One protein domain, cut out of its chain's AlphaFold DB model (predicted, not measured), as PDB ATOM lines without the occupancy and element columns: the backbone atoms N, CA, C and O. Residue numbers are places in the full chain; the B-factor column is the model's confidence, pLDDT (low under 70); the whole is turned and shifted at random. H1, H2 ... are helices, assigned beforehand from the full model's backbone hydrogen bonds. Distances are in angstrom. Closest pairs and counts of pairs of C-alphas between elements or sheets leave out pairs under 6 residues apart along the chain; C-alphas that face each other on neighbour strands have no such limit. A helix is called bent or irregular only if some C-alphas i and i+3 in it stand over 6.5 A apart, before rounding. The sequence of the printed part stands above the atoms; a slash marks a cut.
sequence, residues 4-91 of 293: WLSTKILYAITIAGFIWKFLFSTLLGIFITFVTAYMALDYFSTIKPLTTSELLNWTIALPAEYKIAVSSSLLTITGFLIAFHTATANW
ATOM      1  N   TRP A   4     172.194 280.506 177.947       80.69
ATOM      2  CA  TRP A   4     172.166 281.751 178.719       80.69
ATOM      3  C   TRP A   4     172.417 281.552 180.222       80.69
ATOM      4  O   TRP A   4     172.884 282.467 180.898       80.69
ATOM      5  N   LEU A   5     172.092 280.373 180.760       79.69
ATOM      6  CA  LEU A   5     172.283 280.049 182.171       79.69
ATOM      7  C   LEU A   5     173.692 279.497 182.400       79.69
ATOM      8  O   LEU A   5     174.365 279.887 183.352       79.69
ATOM      9  N   SER A   6     174.169 278.648 181.484       81.62
ATOM     10  CA  SER A   6     175.532 278.113 181.528       81.62
ATOM     11  C   SER A   6     176.588 279.209 181.433       81.62
ATOM     12  O   SER A   6     177.577 279.151 182.156       81.62
ATOM     13  N   THR A   7     176.380 280.237 180.601       80.75
ATOM     14  CA  THR A   7     177.323 281.361 180.491       80.75
ATOM     15  C   THR A   7     177.388 282.167 181.784       80.75
ATOM     16  O   THR A   7     178.482 282.404 182.290       80.75
ATOM     17  N   LYS A   8     176.245 282.533 182.380       85.12
ATOM     18  CA  LYS A   8     176.209 283.278 183.653       85.12
ATOM     19  C   LYS A   8     176.904 282.531 184.792       85.12
ATOM     20  O   LYS A   8     177.691 283.131 185.520       85.12
ATOM     21  N   ILE A   9     176.648 281.227 184.921       88.25
ATOM     22  CA  ILE A   9     177.283 280.381 185.943       88.25
ATOM     23  C   ILE A   9     178.793 280.277 185.698       88.25
ATOM     24  O   ILE A   9     179.572 280.446 186.633       88.25
ATOM     25  N   LEU A  10     179.217 280.071 184.445       84.88
ATOM     26  CA  LEU A  10     180.633 280.035 184.073       84.88
ATOM     27  C   LEU A  10     181.345 281.335 184.471       84.88
ATOM     28  O   LEU A  10     182.404 281.283 185.098       84.88
ATOM     29  N   TYR A  11     180.762 282.498 184.162       86.38
ATOM     30  CA  TYR A  11     181.333 283.791 184.544       86.38
ATOM     31  C   TYR A  11     181.418 283.954 186.063       86.38
ATOM     32  O   TYR A  11     182.474 284.339 186.561       86.38
ATOM     33  N   ALA A  12     180.361 283.614 186.807       88.44
ATOM     34  CA  ALA A  12     180.357 283.718 188.266       88.44
ATOM     35  C   ALA A  12     181.451 282.849 188.914       88.44
ATOM     36  O   ALA A  12     182.222 283.342 189.738       88.44
ATOM     37  N   ILE A  13     181.575 281.586 188.490       91.56
ATOM     38  CA  ILE A  13     182.613 280.664 188.976       91.56
ATOM     39  C   ILE A  13     184.010 281.176 188.607       91.56
ATOM     40  O   ILE A  13     184.919 281.151 189.436       91.56
ATOM     41  N   THR A  14     184.185 281.678 187.382       84.75
ATOM     42  CA  THR A  14     185.478 282.194 186.910       84.75
ATOM     43  C   THR A  14     185.907 283.418 187.719       84.75
ATOM     44  O   THR A  14     187.047 283.483 188.174       84.75
ATOM     45  N   ILE A  15     184.991 284.362 187.963       89.62
ATOM     46  CA  ILE A  15     185.249 285.559 188.778       89.62
ATOM     47  C   ILE A  15     185.598 285.165 190.218       89.62
ATOM     48  O   ILE A  15     186.606 285.634 190.747       89.62
ATOM     49  N   ALA A  16     184.822 284.269 190.837       89.88
ATOM     50  CA  ALA A  16     185.104 283.780 192.187       89.88
ATOM     51  C   ALA A  16     186.482 283.100 192.271       89.88
ATOM     52  O   ALA A  16     187.263 283.381 193.182       89.88
ATOM     53  N   GLY A  17     186.824 282.272 191.279       88.69
ATOM     54  CA  GLY A  17     188.140 281.646 191.164       88.69
ATOM     55  C   GLY A  17     189.280 282.659 191.016       88.69
ATOM     56  O   GLY A  17     190.335 282.487 191.629       88.69
ATOM     57  N   PHE A  18     189.073 283.744 190.261       85.38
ATOM     58  CA  PHE A  18     190.049 284.834 190.147       85.38
ATOM     59  C   PHE A  18     190.267 285.563 191.473       85.38
ATOM     60  O   PHE A  18     191.418 285.815 191.827       85.38
ATOM     61  N   ILE A  19     189.200 285.863 192.219       87.38
ATOM     62  CA  ILE A  19     189.290 286.517 193.533       87.38
ATOM     63  C   ILE A  19     190.030 285.616 194.524       87.38
ATOM     64  O   ILE A  19     190.977 286.062 195.169       87.38
ATOM     65  N   TRP A  20     189.659 284.335 194.599       89.56
ATOM     66  CA  TRP A  20     190.330 283.362 195.459       89.56
ATOM     67  C   TRP A  20     191.826 283.271 195.144       89.56
ATOM     68  O   TRP A  20     192.680 283.415 196.019       89.56
ATOM     69  N   LYS A  21     192.167 283.108 193.863       85.50
ATOM     70  CA  LYS A  21     193.561 283.067 193.419       85.50
ATOM     71  C   LYS A  21     194.293 284.373 193.732       85.50
ATOM     72  O   LYS A  21     195.449 284.333 194.133       85.50
ATOM     73  N   PHE A  22     193.649 285.525 193.573       85.25
ATOM     74  CA  PHE A  22     194.252 286.810 193.915       85.25
ATOM     75  C   PHE A  22     194.596 286.893 195.407       85.25
ATOM     76  O   PHE A  22     195.745 287.193 195.735       85.25
ATOM     77  N   LEU A  23     193.645 286.563 196.288       82.62
ATOM     78  CA  LEU A  23     193.810 286.623 197.743       82.62
ATOM     79  C   LEU A  23     194.925 285.699 198.247       82.62
ATOM     80  O   LEU A  23     195.717 286.108 199.087       82.62
ATOM     81  N   PHE A  24     195.044 284.487 197.701       81.00
ATOM     82  CA  PHE A  24     195.987 283.490 198.226       81.00
ATOM     83  C   PHE A  24     197.269 283.305 197.404       81.00
ATOM     84  O   PHE A  24     198.198 282.657 197.872       81.00
ATOM     85  N   SER A  25     197.353 283.829 196.176       71.94
ATOM     86  CA  SER A  25     198.528 283.643 195.299       71.94
ATOM     87  C   SER A  25     199.306 284.923 194.996       71.94
ATOM     88  O   SER A  25     200.320 284.857 194.299       71.94
ATOM     89  N   THR A  26     198.853 286.087 195.467       78.44
ATOM     90  CA  THR A  26     199.575 287.356 195.288       78.44
ATOM     91  C   THR A  26     200.014 287.924 196.631       78.44
ATOM     92  O   THR A  26     199.327 287.761 197.632       78.44
ATOM     93  N   LEU A  27     201.158 288.612 196.654       76.38
ATOM     94  CA  LEU A  27     201.719 289.185 197.883       76.38
ATOM     95  C   LEU A  27     200.782 290.241 198.494       76.38
ATOM     96  O   LEU A  27     200.576 290.259 199.703       76.38
ATOM     97  N   LEU A  28     200.141 291.051 197.643       81.00
ATOM     98  CA  LEU A  28     199.088 291.988 198.049       81.00
ATOM     99  C   LEU A  28     197.855 291.267 198.599       81.00
ATOM    100  O   LEU A  28     197.335 291.673 199.632       81.00
ATOM    101  N   GLY A  29     197.400 290.195 197.947       83.38
ATOM    102  CA  GLY A  29     196.271 289.402 198.429       83.38
ATOM    103  C   GLY A  29     196.534 288.789 199.804       83.38
ATOM    104  O   GLY A  29     195.686 288.889 200.691       83.38
ATOM    105  N   ILE A  30     197.730 288.231 200.007       85.62
ATOM    106  CA  ILE A  30     198.144 287.657 201.291       85.62
ATOM    107  C   ILE A  30     198.208 288.753 202.355       85.62
ATOM    108  O   ILE A  30     197.684 288.560 203.448       85.62
ATOM    109  N   PHE A  31     198.784 289.917 202.038       83.12
ATOM    110  CA  PHE A  31     198.832 291.057 202.955       83.12
ATOM    111  C   PHE A  31     197.432 291.527 203.366       83.12
ATOM    112  O   PHE A  31     197.162 291.663 204.557       83.12
ATOM    113  N   ILE A  32     196.523 291.708 202.399       87.19
ATOM    114  CA  ILE A  32     195.121 292.063 202.662       87.19
ATOM    115  C   ILE A  32     194.489 291.016 203.579       87.19
ATOM    116  O   ILE A  32     193.930 291.373 204.609       87.19
ATOM    117  N   THR A  33     194.647 289.732 203.256       87.75
ATOM    118  CA  THR A  33     194.102 288.624 204.054       87.75
ATOM    119  C   THR A  33     194.649 288.639 205.483       87.75
ATOM    120  O   THR A  33     193.888 288.445 206.426       87.75
ATOM    121  N   PHE A  34     195.941 288.921 205.666       87.12
ATOM    122  CA  PHE A  34     196.586 288.975 206.979       87.12
ATOM    123  C   PHE A  34     196.098 290.163 207.816       87.12
ATOM    124  O   PHE A  34     195.781 289.996 208.990       87.12
ATOM    125  N   VAL A  35     195.969 291.347 207.209       84.69
ATOM    126  CA  VAL A  35     195.404 292.536 207.867       84.69
ATOM    127  C   VAL A  35     193.941 292.298 208.234       84.69
ATOM    128  O   VAL A  35     193.541 292.566 209.365       84.69
ATOM    129  N   THR A  36     193.145 291.748 207.314       86.19
ATOM    130  CA  THR A  36     191.738 291.421 207.575       86.19
ATOM    131  C   THR A  36     191.609 290.387 208.693       86.19
ATOM    132  O   THR A  36     190.784 290.569 209.580       86.19
ATOM    133  N   ALA A  37     192.453 289.351 208.712       85.94
ATOM    134  CA  ALA A  37     192.483 288.367 209.792       85.94
ATOM    135  C   ALA A  37     192.892 288.993 211.137       85.94
ATOM    136  O   ALA A  37     192.265 288.705 212.153       85.94
ATOM    137  N   TYR A  38     193.888 289.888 211.148       83.75
ATOM    138  CA  TYR A  38     194.329 290.589 212.358       83.75
ATOM    139  C   TYR A  38     193.233 291.486 212.942       83.75
ATOM    140  O   TYR A  38     193.014 291.485 214.149       83.75
ATOM    141  N   MET A  39     192.495 292.206 212.092       81.31
ATOM    142  CA  MET A  39     191.345 293.007 212.526       81.31
ATOM    143  C   MET A  39     190.158 292.135 212.955       81.31
ATOM    144  O   MET A  39     189.426 292.493 213.872       81.31
ATOM    145  N   ALA A  40     189.969 290.978 212.317       83.44
ATOM    146  CA  ALA A  40     188.909 290.037 212.663       83.44
ATOM    147  C   ALA A  40     189.168 289.293 213.986       83.44
ATOM    148  O   ALA A  40     188.217 288.794 214.585       83.44
ATOM    149  N   LEU A  41     190.413 289.234 214.480       82.56
ATOM    150  CA  LEU A  41     190.732 288.596 215.765       82.56
ATOM    151  C   LEU A  41     189.958 289.209 216.938       82.56
ATOM    152  O   LEU A  41     189.548 288.462 217.817       82.56
ATOM    153  N   ASP A  42     189.690 290.516 216.915       77.75
ATOM    154  CA  ASP A  42     188.896 291.191 217.955       77.75
ATOM    155  C   ASP A  42     187.430 290.708 217.988       77.75
ATOM    156  O   ASP A  42     186.773 290.746 219.024       77.75
ATOM    157  N   TYR A  43     186.922 290.194 216.862       78.81
ATOM    158  CA  TYR A  43     185.562 289.656 216.752       78.81
ATOM    159  C   TYR A  43     185.470 288.157 217.066       78.81
ATOM    160  O   TYR A  43     184.429 287.695 217.530       78.81
ATOM    161  N   PHE A  44     186.528 287.385 216.791       79.38
ATOM    162  CA  PHE A  44     186.510 285.917 216.899       79.38
ATOM    163  C   PHE A  44     187.310 285.354 218.083       79.38
ATOM    164  O   PHE A  44     187.224 284.156 218.349       79.38
ATOM    165  N   SER A  45     188.088 286.176 218.791       78.38
ATOM    166  CA  SER A  45     188.955 285.753 219.895       78.38
ATOM    167  C   SER A  45     188.732 286.603 221.144       78.38
ATOM    168  O   SER A  45     188.344 287.762 221.079       78.38
ATOM    169  N   THR A  46     189.033 286.034 222.311       78.50
ATOM    170  CA  THR A  46     189.098 286.765 223.587       78.50
ATOM    171  C   THR A  46     190.386 287.580 223.739       78.50
ATOM    172  O   THR A  46     190.520 288.350 224.688       78.50
ATOM    173  N   ILE A  47     191.357 287.391 222.838       78.19
ATOM    174  CA  ILE A  47     192.632 288.112 222.839       78.19
ATOM    175  C   ILE A  47     192.479 289.361 221.977       78.19
ATOM    176  O   ILE A  47     192.342 289.260 220.758       78.19
ATOM    177  N   LYS A  48     192.563 290.534 222.610       77.69
ATOM    178  CA  LYS A  48     192.582 291.804 221.886       77.69
ATOM    179  C   LYS A  48     193.921 291.969 221.162       77.69
ATOM    180  O   LYS A  48     194.963 291.889 221.819       77.69
ATOM    181  N   PRO A  49     193.924 292.182 219.837       79.31
ATOM    182  CA  PRO A  49     195.148 292.485 219.113       79.31
ATOM    183  C   PRO A  49     195.762 293.792 219.632       79.31
ATOM    184  O   PRO A  49     195.045 294.737 219.962       79.31
ATOM    185  N   LEU A  50     197.094 293.849 219.689       80.62
ATOM    186  CA  LEU A  50     197.811 295.059 220.088       80.62
ATOM    187  C   LEU A  50     197.519 296.188 219.098       80.62
ATOM    188  O   LEU A  50     197.554 296.001 217.875       80.62
ATOM    189  N   THR A  51     197.282 297.378 219.634       81.44
ATOM    190  CA  THR A  51     197.194 298.597 218.832       81.44
ATOM    191  C   THR A  51     198.566 298.968 218.262       81.44
ATOM    192  O   THR A  51     199.616 298.535 218.744       81.44
ATOM    193  N   THR A  52     198.587 299.798 217.219       77.94
ATOM    194  CA  THR A  52     199.824 300.211 216.534       77.94
ATOM    195  C   THR A  52     200.825 300.885 217.480       77.94
ATOM    196  O   THR A  52     202.032 300.698 217.342       77.94
ATOM    197  N   SER A  53     200.332 301.642 218.463       82.06
ATOM    198  CA  SER A  53     201.140 302.288 219.503       82.06
ATOM    199  C   SER A  53     201.705 301.287 220.512       82.06
ATOM    200  O   SER A  53     202.868 301.399 220.898       82.06
ATOM    201  N   GLU A  54     200.922 300.289 220.919       84.06
ATOM    202  CA  GLU A  54     201.371 299.237 221.839       84.06
ATOM    203  C   GLU A  54     202.437 298.340 221.201       84.06
ATOM    204  O   GLU A  54     203.431 298.017 221.847       84.06
ATOM    205  N   LEU A  55     202.289 298.015 219.913       81.06
ATOM    206  CA  LEU A  55     203.300 297.302 219.123       81.06
ATOM    207  C   LEU A  55     204.630 298.064 219.056       81.06
ATOM    208  O   LEU A  55     205.701 297.473 219.226       81.06
ATOM    209  N   LEU A  56     204.578 299.380 218.845       81.94
ATOM    210  CA  LEU A  56     205.774 300.220 218.795       81.94
ATOM    211  C   LEU A  56     206.468 300.283 220.164       81.94
ATOM    212  O   LEU A  56     207.679 300.082 220.254       81.94
ATOM    213  N   ASN A  57     205.698 300.489 221.234       84.88
ATOM    214  CA  ASN A  57     206.217 300.540 222.602       84.88
ATOM    215  C   ASN A  57     206.825 299.203 223.042       84.88
ATOM    216  O   ASN A  57     207.906 299.182 223.631       84.88
ATOM    217  N   TRP A  58     206.181 298.086 222.694       85.31
ATOM    218  CA  TRP A  58     206.716 296.745 222.920       85.31
ATOM    219  C   TRP A  58     208.065 296.550 222.214       85.31
ATOM    220  O   TRP A  58     209.022 296.064 222.814       85.31
ATOM    221  N   THR A  59     208.178 297.018 220.969       78.94
ATOM    222  CA  THR A  59     209.421 296.929 220.188       78.94
ATOM    223  C   THR A  59     210.552 297.761 220.810       78.94
ATOM    224  O   THR A  59     211.709 297.334 220.843       78.94
ATOM    225  N   ILE A  60     210.234 298.944 221.348       83.56
ATOM    226  CA  ILE A  60     211.206 299.820 222.022       83.56
ATOM    227  C   ILE A  60     211.691 299.204 223.342       83.56
ATOM    228  O   ILE A  60     212.874 299.334 223.663       83.56
ATOM    229  N   ALA A  61     210.825 298.496 224.068       87.50
ATOM    230  CA  ALA A  61     211.143 297.874 225.354       87.50
ATOM    231  C   ALA A  61     212.065 296.637 225.256       87.50
ATOM    232  O   ALA A  61     212.582 296.184 226.276       87.50
ATOM    233  N   LEU A  62     212.305 296.092 224.056       87.62
ATOM    234  CA  LEU A  62     213.167 294.918 223.872       87.62
ATOM    235  C   LEU A  62     214.663 295.217 224.141       87.62
ATOM    236  O   LEU A  62     215.151 296.299 223.780       87.62
ATOM    237  N   PRO A  63     215.433 294.255 224.693       91.56
ATOM    238  CA  PRO A  63     216.886 294.372 224.832       91.56
ATOM    239  C   PRO A  63     217.605 294.516 223.480       91.56
ATOM    240  O   PRO A  63     217.103 294.088 222.437       91.56
ATOM    241  N   ALA A  64     218.804 295.109 223.493       88.50
ATOM    242  CA  ALA A  64     219.565 295.416 222.278       88.50
ATOM    243  C   ALA A  64     219.895 294.169 221.437       88.50
ATOM    244  O   ALA A  64     219.779 294.210 220.213       88.50
ATOM    245  N   GLU A  65     220.224 293.047 222.080       89.44
ATOM    246  CA  GLU A  65     220.516 291.776 221.400       89.44
ATOM    247  C   GLU A  65     219.319 291.280 220.577       89.44
ATOM    248  O   GLU A  65     219.469 290.921 219.408       89.44
ATOM    249  N   TYR A  66     218.109 291.338 221.147       86.62
ATOM    250  CA  TYR A  66     216.881 290.946 220.454       86.62
ATOM    251  C   TYR A  66     216.554 291.891 219.296       86.62
ATOM    252  O   TYR A  66     216.148 291.429 218.234       86.62
ATOM    253  N   LYS A  67     216.786 293.200 219.447       85.94
ATOM    254  CA  LYS A  67     216.606 294.170 218.350       85.94
ATOM    255  C   LYS A  67     217.527 293.875 217.167       85.94
ATOM    256  O   LYS A  67     217.077 293.938 216.021       85.94
ATOM    257  N   ILE A  68     218.787 293.520 217.432       87.31
ATOM    258  CA  ILE A  68     219.763 293.150 216.395       87.31
ATOM    259  C   ILE A  68     219.353 291.832 215.731       87.31
ATOM    260  O   ILE A  68     219.299 291.766 214.503       87.31
ATOM    261  N   ALA A  69     219.004 290.812 216.520       87.94
ATOM    262  CA  ALA A  69     218.581 289.511 216.006       87.94
ATOM    263  C   ALA A  69     217.320 289.619 215.129       87.94
ATOM    264  O   ALA A  69     217.288 289.071 214.023       87.94
ATOM    265  N   VAL A  70     216.313 290.378 215.576       85.81
ATOM    266  CA  VAL A  70     215.083 290.643 214.816       85.81
ATOM    267  C   VAL A  70     215.398 291.418 213.539       85.81
ATOM    268  O   VAL A  70     214.984 290.991 212.466       85.81
ATOM    269  N   SER A  71     216.170 292.506 213.613       86.00
ATOM    270  CA  SER A  71     216.493 293.330 212.438       86.00
ATOM    271  C   SER A  71     217.309 292.566 211.393       86.00
ATOM    272  O   SER A  71     217.019 292.656 210.203       86.00
ATOM    273  N   SER A  72     218.299 291.777 211.825       87.56
ATOM    274  CA  SER A  72     219.107 290.938 210.934       87.56
ATOM    275  C   SER A  72     218.253 289.865 210.263       87.56
ATOM    276  O   SER A  72     218.286 289.740 209.040       87.56
ATOM    277  N   SER A  73     217.408 289.169 211.031       90.88
ATOM    278  CA  SER A  73     216.480 288.168 210.491       90.88
ATOM    279  C   SER A  73     215.506 288.786 209.487       90.88
ATOM    280  O   SER A  73     215.274 288.225 208.419       90.88
ATOM    281  N   LEU A  74     214.968 289.970 209.793       87.38
ATOM    282  CA  LEU A  74     214.028 290.682 208.930       87.38
ATOM    283  C   LEU A  74     214.698 291.140 207.630       87.38
ATOM    284  O   LEU A  74     214.112 290.992 206.557       87.38
ATOM    285  N   LEU A  75     215.944 291.616 207.704       90.25
ATOM    286  CA  LEU A  75     216.752 291.966 206.535       90.25
ATOM    287  C   LEU A  75     217.028 290.738 205.661       90.25
ATOM    288  O   LEU A  75     216.833 290.800 204.449       90.25
ATOM    289  N   THR A  76     217.413 289.608 206.259       92.75
ATOM    290  CA  THR A  76     217.646 288.354 205.531       92.75
ATOM    291  C   THR A  76     216.372 287.849 204.857       92.75
ATOM    292  O   THR A  76     216.386 287.583 203.655       92.75
ATOM    293  N   ILE A  77     215.255 287.771 205.587       90.81
ATOM    294  CA  ILE A  77     213.957 287.342 205.043       90.81
ATOM    295  C   ILE A  77     213.530 288.263 203.896       90.81
ATOM    296  O   ILE A  77     213.150 287.783 202.829       90.81
ATOM    297  N   THR A  78     213.652 289.580 204.071       85.19
ATOM    298  CA  THR A  78     213.303 290.557 203.029       85.19
ATOM    299  C   THR A  78     214.189 290.404 201.792       85.19
ATOM    300  O   THR A  78     213.679 290.397 200.672       85.19
ATOM    301  N   GLY A  79     215.498 290.208 201.975       88.56
ATOM    302  CA  GLY A  79     216.436 289.952 200.881       88.56
ATOM    303  C   GLY A  79     216.069 288.701 200.077       88.56
ATOM    304  O   GLY A  79     215.990 288.761 198.848       88.56
ATOM    305  N   PHE A  80     215.753 287.593 200.757       90.12
ATOM    306  CA  PHE A  80     215.273 286.370 200.106       90.12
ATOM    307  C   PHE A  80     213.954 286.586 199.362       90.12
ATOM    308  O   PHE A  80     213.821 286.130 198.227       90.12
ATOM    309  N   LEU A  81     212.999 287.307 199.955       85.94
ATOM    310  CA  LEU A  81     211.717 287.602 199.313       85.94
ATOM    311  C   LEU A  81     211.895 288.428 198.034       85.94
ATOM    312  O   LEU A  81     211.292 288.095 197.014       85.94
ATOM    313  N   ILE A  82     212.748 289.457 198.048       85.81
ATOM    314  CA  ILE A  82     213.028 290.291 196.867       85.81
ATOM    315  C   ILE A  82     213.717 289.470 195.772       85.81
ATOM    316  O   ILE A  82     213.313 289.537 194.605       85.81
ATOM    317  N   ALA A  83     214.728 288.675 196.134       89.50
ATOM    318  CA  ALA A  83     215.454 287.835 195.187       89.50
ATOM    319  C   ALA A  83     214.531 286.781 194.559       89.50
ATOM    320  O   ALA A  83     214.475 286.653 193.336       89.50
ATOM    321  N   PHE A  84     213.742 286.084 195.380       86.81
ATOM    322  CA  PHE A  84     212.791 285.077 194.920       86.81
ATOM    323  C   PHE A  84     211.681 285.684 194.057       86.81
ATOM    324  O   PHE A  84     211.342 285.128 193.010       86.81
ATOM    325  N   HIS A  85     211.142 286.842 194.447       84.94
ATOM    326  CA  HIS A  85     210.141 287.559 193.661       84.94
ATOM    327  C   HIS A  85     210.696 287.956 192.289       84.94
ATOM    328  O   HIS A  85     210.067 287.679 191.269       84.94
ATOM    329  N   THR A  86     211.894 288.542 192.254       87.81
ATOM    330  CA  THR A  86     212.563 288.947 191.009       87.81
ATOM    331  C   THR A  86     212.851 287.744 190.113       87.81
ATOM    332  O   THR A  86     212.507 287.759 188.932       87.81
ATOM    333  N   ALA A  87     213.406 286.665 190.672       88.94
ATOM    334  CA  ALA A  87     213.673 285.433 189.934       88.94
ATOM    335  C   ALA A  87     212.384 284.820 189.367       88.94
ATOM    336  O   ALA A  87     212.326 284.464 188.190       88.94
ATOM    337  N   THR A  88     211.320 284.770 190.171       87.06
ATOM    338  CA  THR A  88     210.012 284.252 189.750       87.06
ATOM    339  C   THR A  88     209.383 285.117 188.659       87.06
ATOM    340  O   THR A  88     208.803 284.583 187.714       87.06
ATOM    341  N   ALA A  89     209.481 286.444 188.764       85.25
ATOM    342  CA  ALA A  89     208.972 287.370 187.758       85.25
ATOM    343  C   ALA A  89     209.705 287.196 186.419       85.25
ATOM    344  O   ALA A  89     209.053 287.021 185.388       85.25
ATOM    345  N   ASN A  90     211.040 287.138 186.448       86.88
ATOM    346  CA  ASN A  90     211.867 286.906 185.263       86.88
ATOM    347  C   ASN A  90     211.557 285.554 184.616       86.88
ATOM    348  O   ASN A  90     211.345 285.478 183.406       86.88
ATOM    349  N   TRP A  91     211.454 284.493 185.419       89.44
ATOM    350  CA  TRP A  91     211.101 283.165 184.927       89.44
ATOM    351  C   TRP A  91     209.713 283.142 184.274       89.44
ATOM    352  O   TRP A  91     209.557 282.654 183.154       89.44
TER     353      TRP A  91
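What this domain is: This is residues 4 to 91 of the 293 residues of an uncharacterized protein of Desulfotalea psychrophila (strain LSv54 / DSM 12343) (UniProt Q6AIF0). Four helices are strung out one after another in an open, flat zigzag with few contacts: H1 and H2 meet at their ends in a right-angled corner, a short loop leads on to the small H3, and the long H4 turns back from H3 across an open gap from H2. H1 with its residues 4 to 18 and H4 with most of its length stick out as free arms. The printed part has 88 residues with four named helices, in the order H1, H2, H3, H4, and no named strand; the class is all helix. The whole is extended, with a radius of gyration of the C-alphas of 19.7 A, and the C-alphas span 65 by 42 by 15 A.

How they stand to each other: H1, residues 4 to 25, and H2, residues 27 to 44, touch only at the corner by their tight link, Thr 26. H1 touches H2 with residues 22 to 24 alone, and H2 touches H1 with residues 29 to 33 alone; the closest C-alphas of the two helices are those of Leu 23 and Gly 29, 3.8 A apart. Their lines are about perpendicular, at 87 degrees. H2 has a kink of 30 degrees near residue 38; it is neither bent nor irregular, but only just: C-alphas 39 and 42 are 6.2 A apart. After a short link of 7 residues comes H3, residues 52 to 61, which is apart from H2. H4, residues 64 to 91, follows over a tight link of 2 residues. H3 and H4 are close but not clearly touching, the closest C-alphas being those of Thr 59 and Lys 67, 7.9 A apart. They run opposite ways at a steep tilt of 55 degrees. H4 is apart from H1 and from H2, and H1 is apart from H3. In H3 and H4 every O i to N i+4 pair is within hydrogen-bond range; in H1 it is 17 of 18 and in H2 12 of 14.

Where its parts are: H1 begins at C-alpha 4, (172.166, 281.751, 178.719), and runs 31.2 A from first to last C-alpha. H2 runs 24.6 A and ends at C-alpha 44, (186.510, 285.917, 216.899). H3 is short, 14.5 A. H4, the longest helix with 28 residues, runs 40.2 A and ends at C-alpha 91, (211.101, 283.165, 184.927).

The domain as a whole: The two C-alphas farthest apart are those of Trp 4 and Ala 64, at 65.8 A. The printed part has no cut, and no link is long. The mean pLDDT of the printed part is 84.8, and no printed residue is under 70.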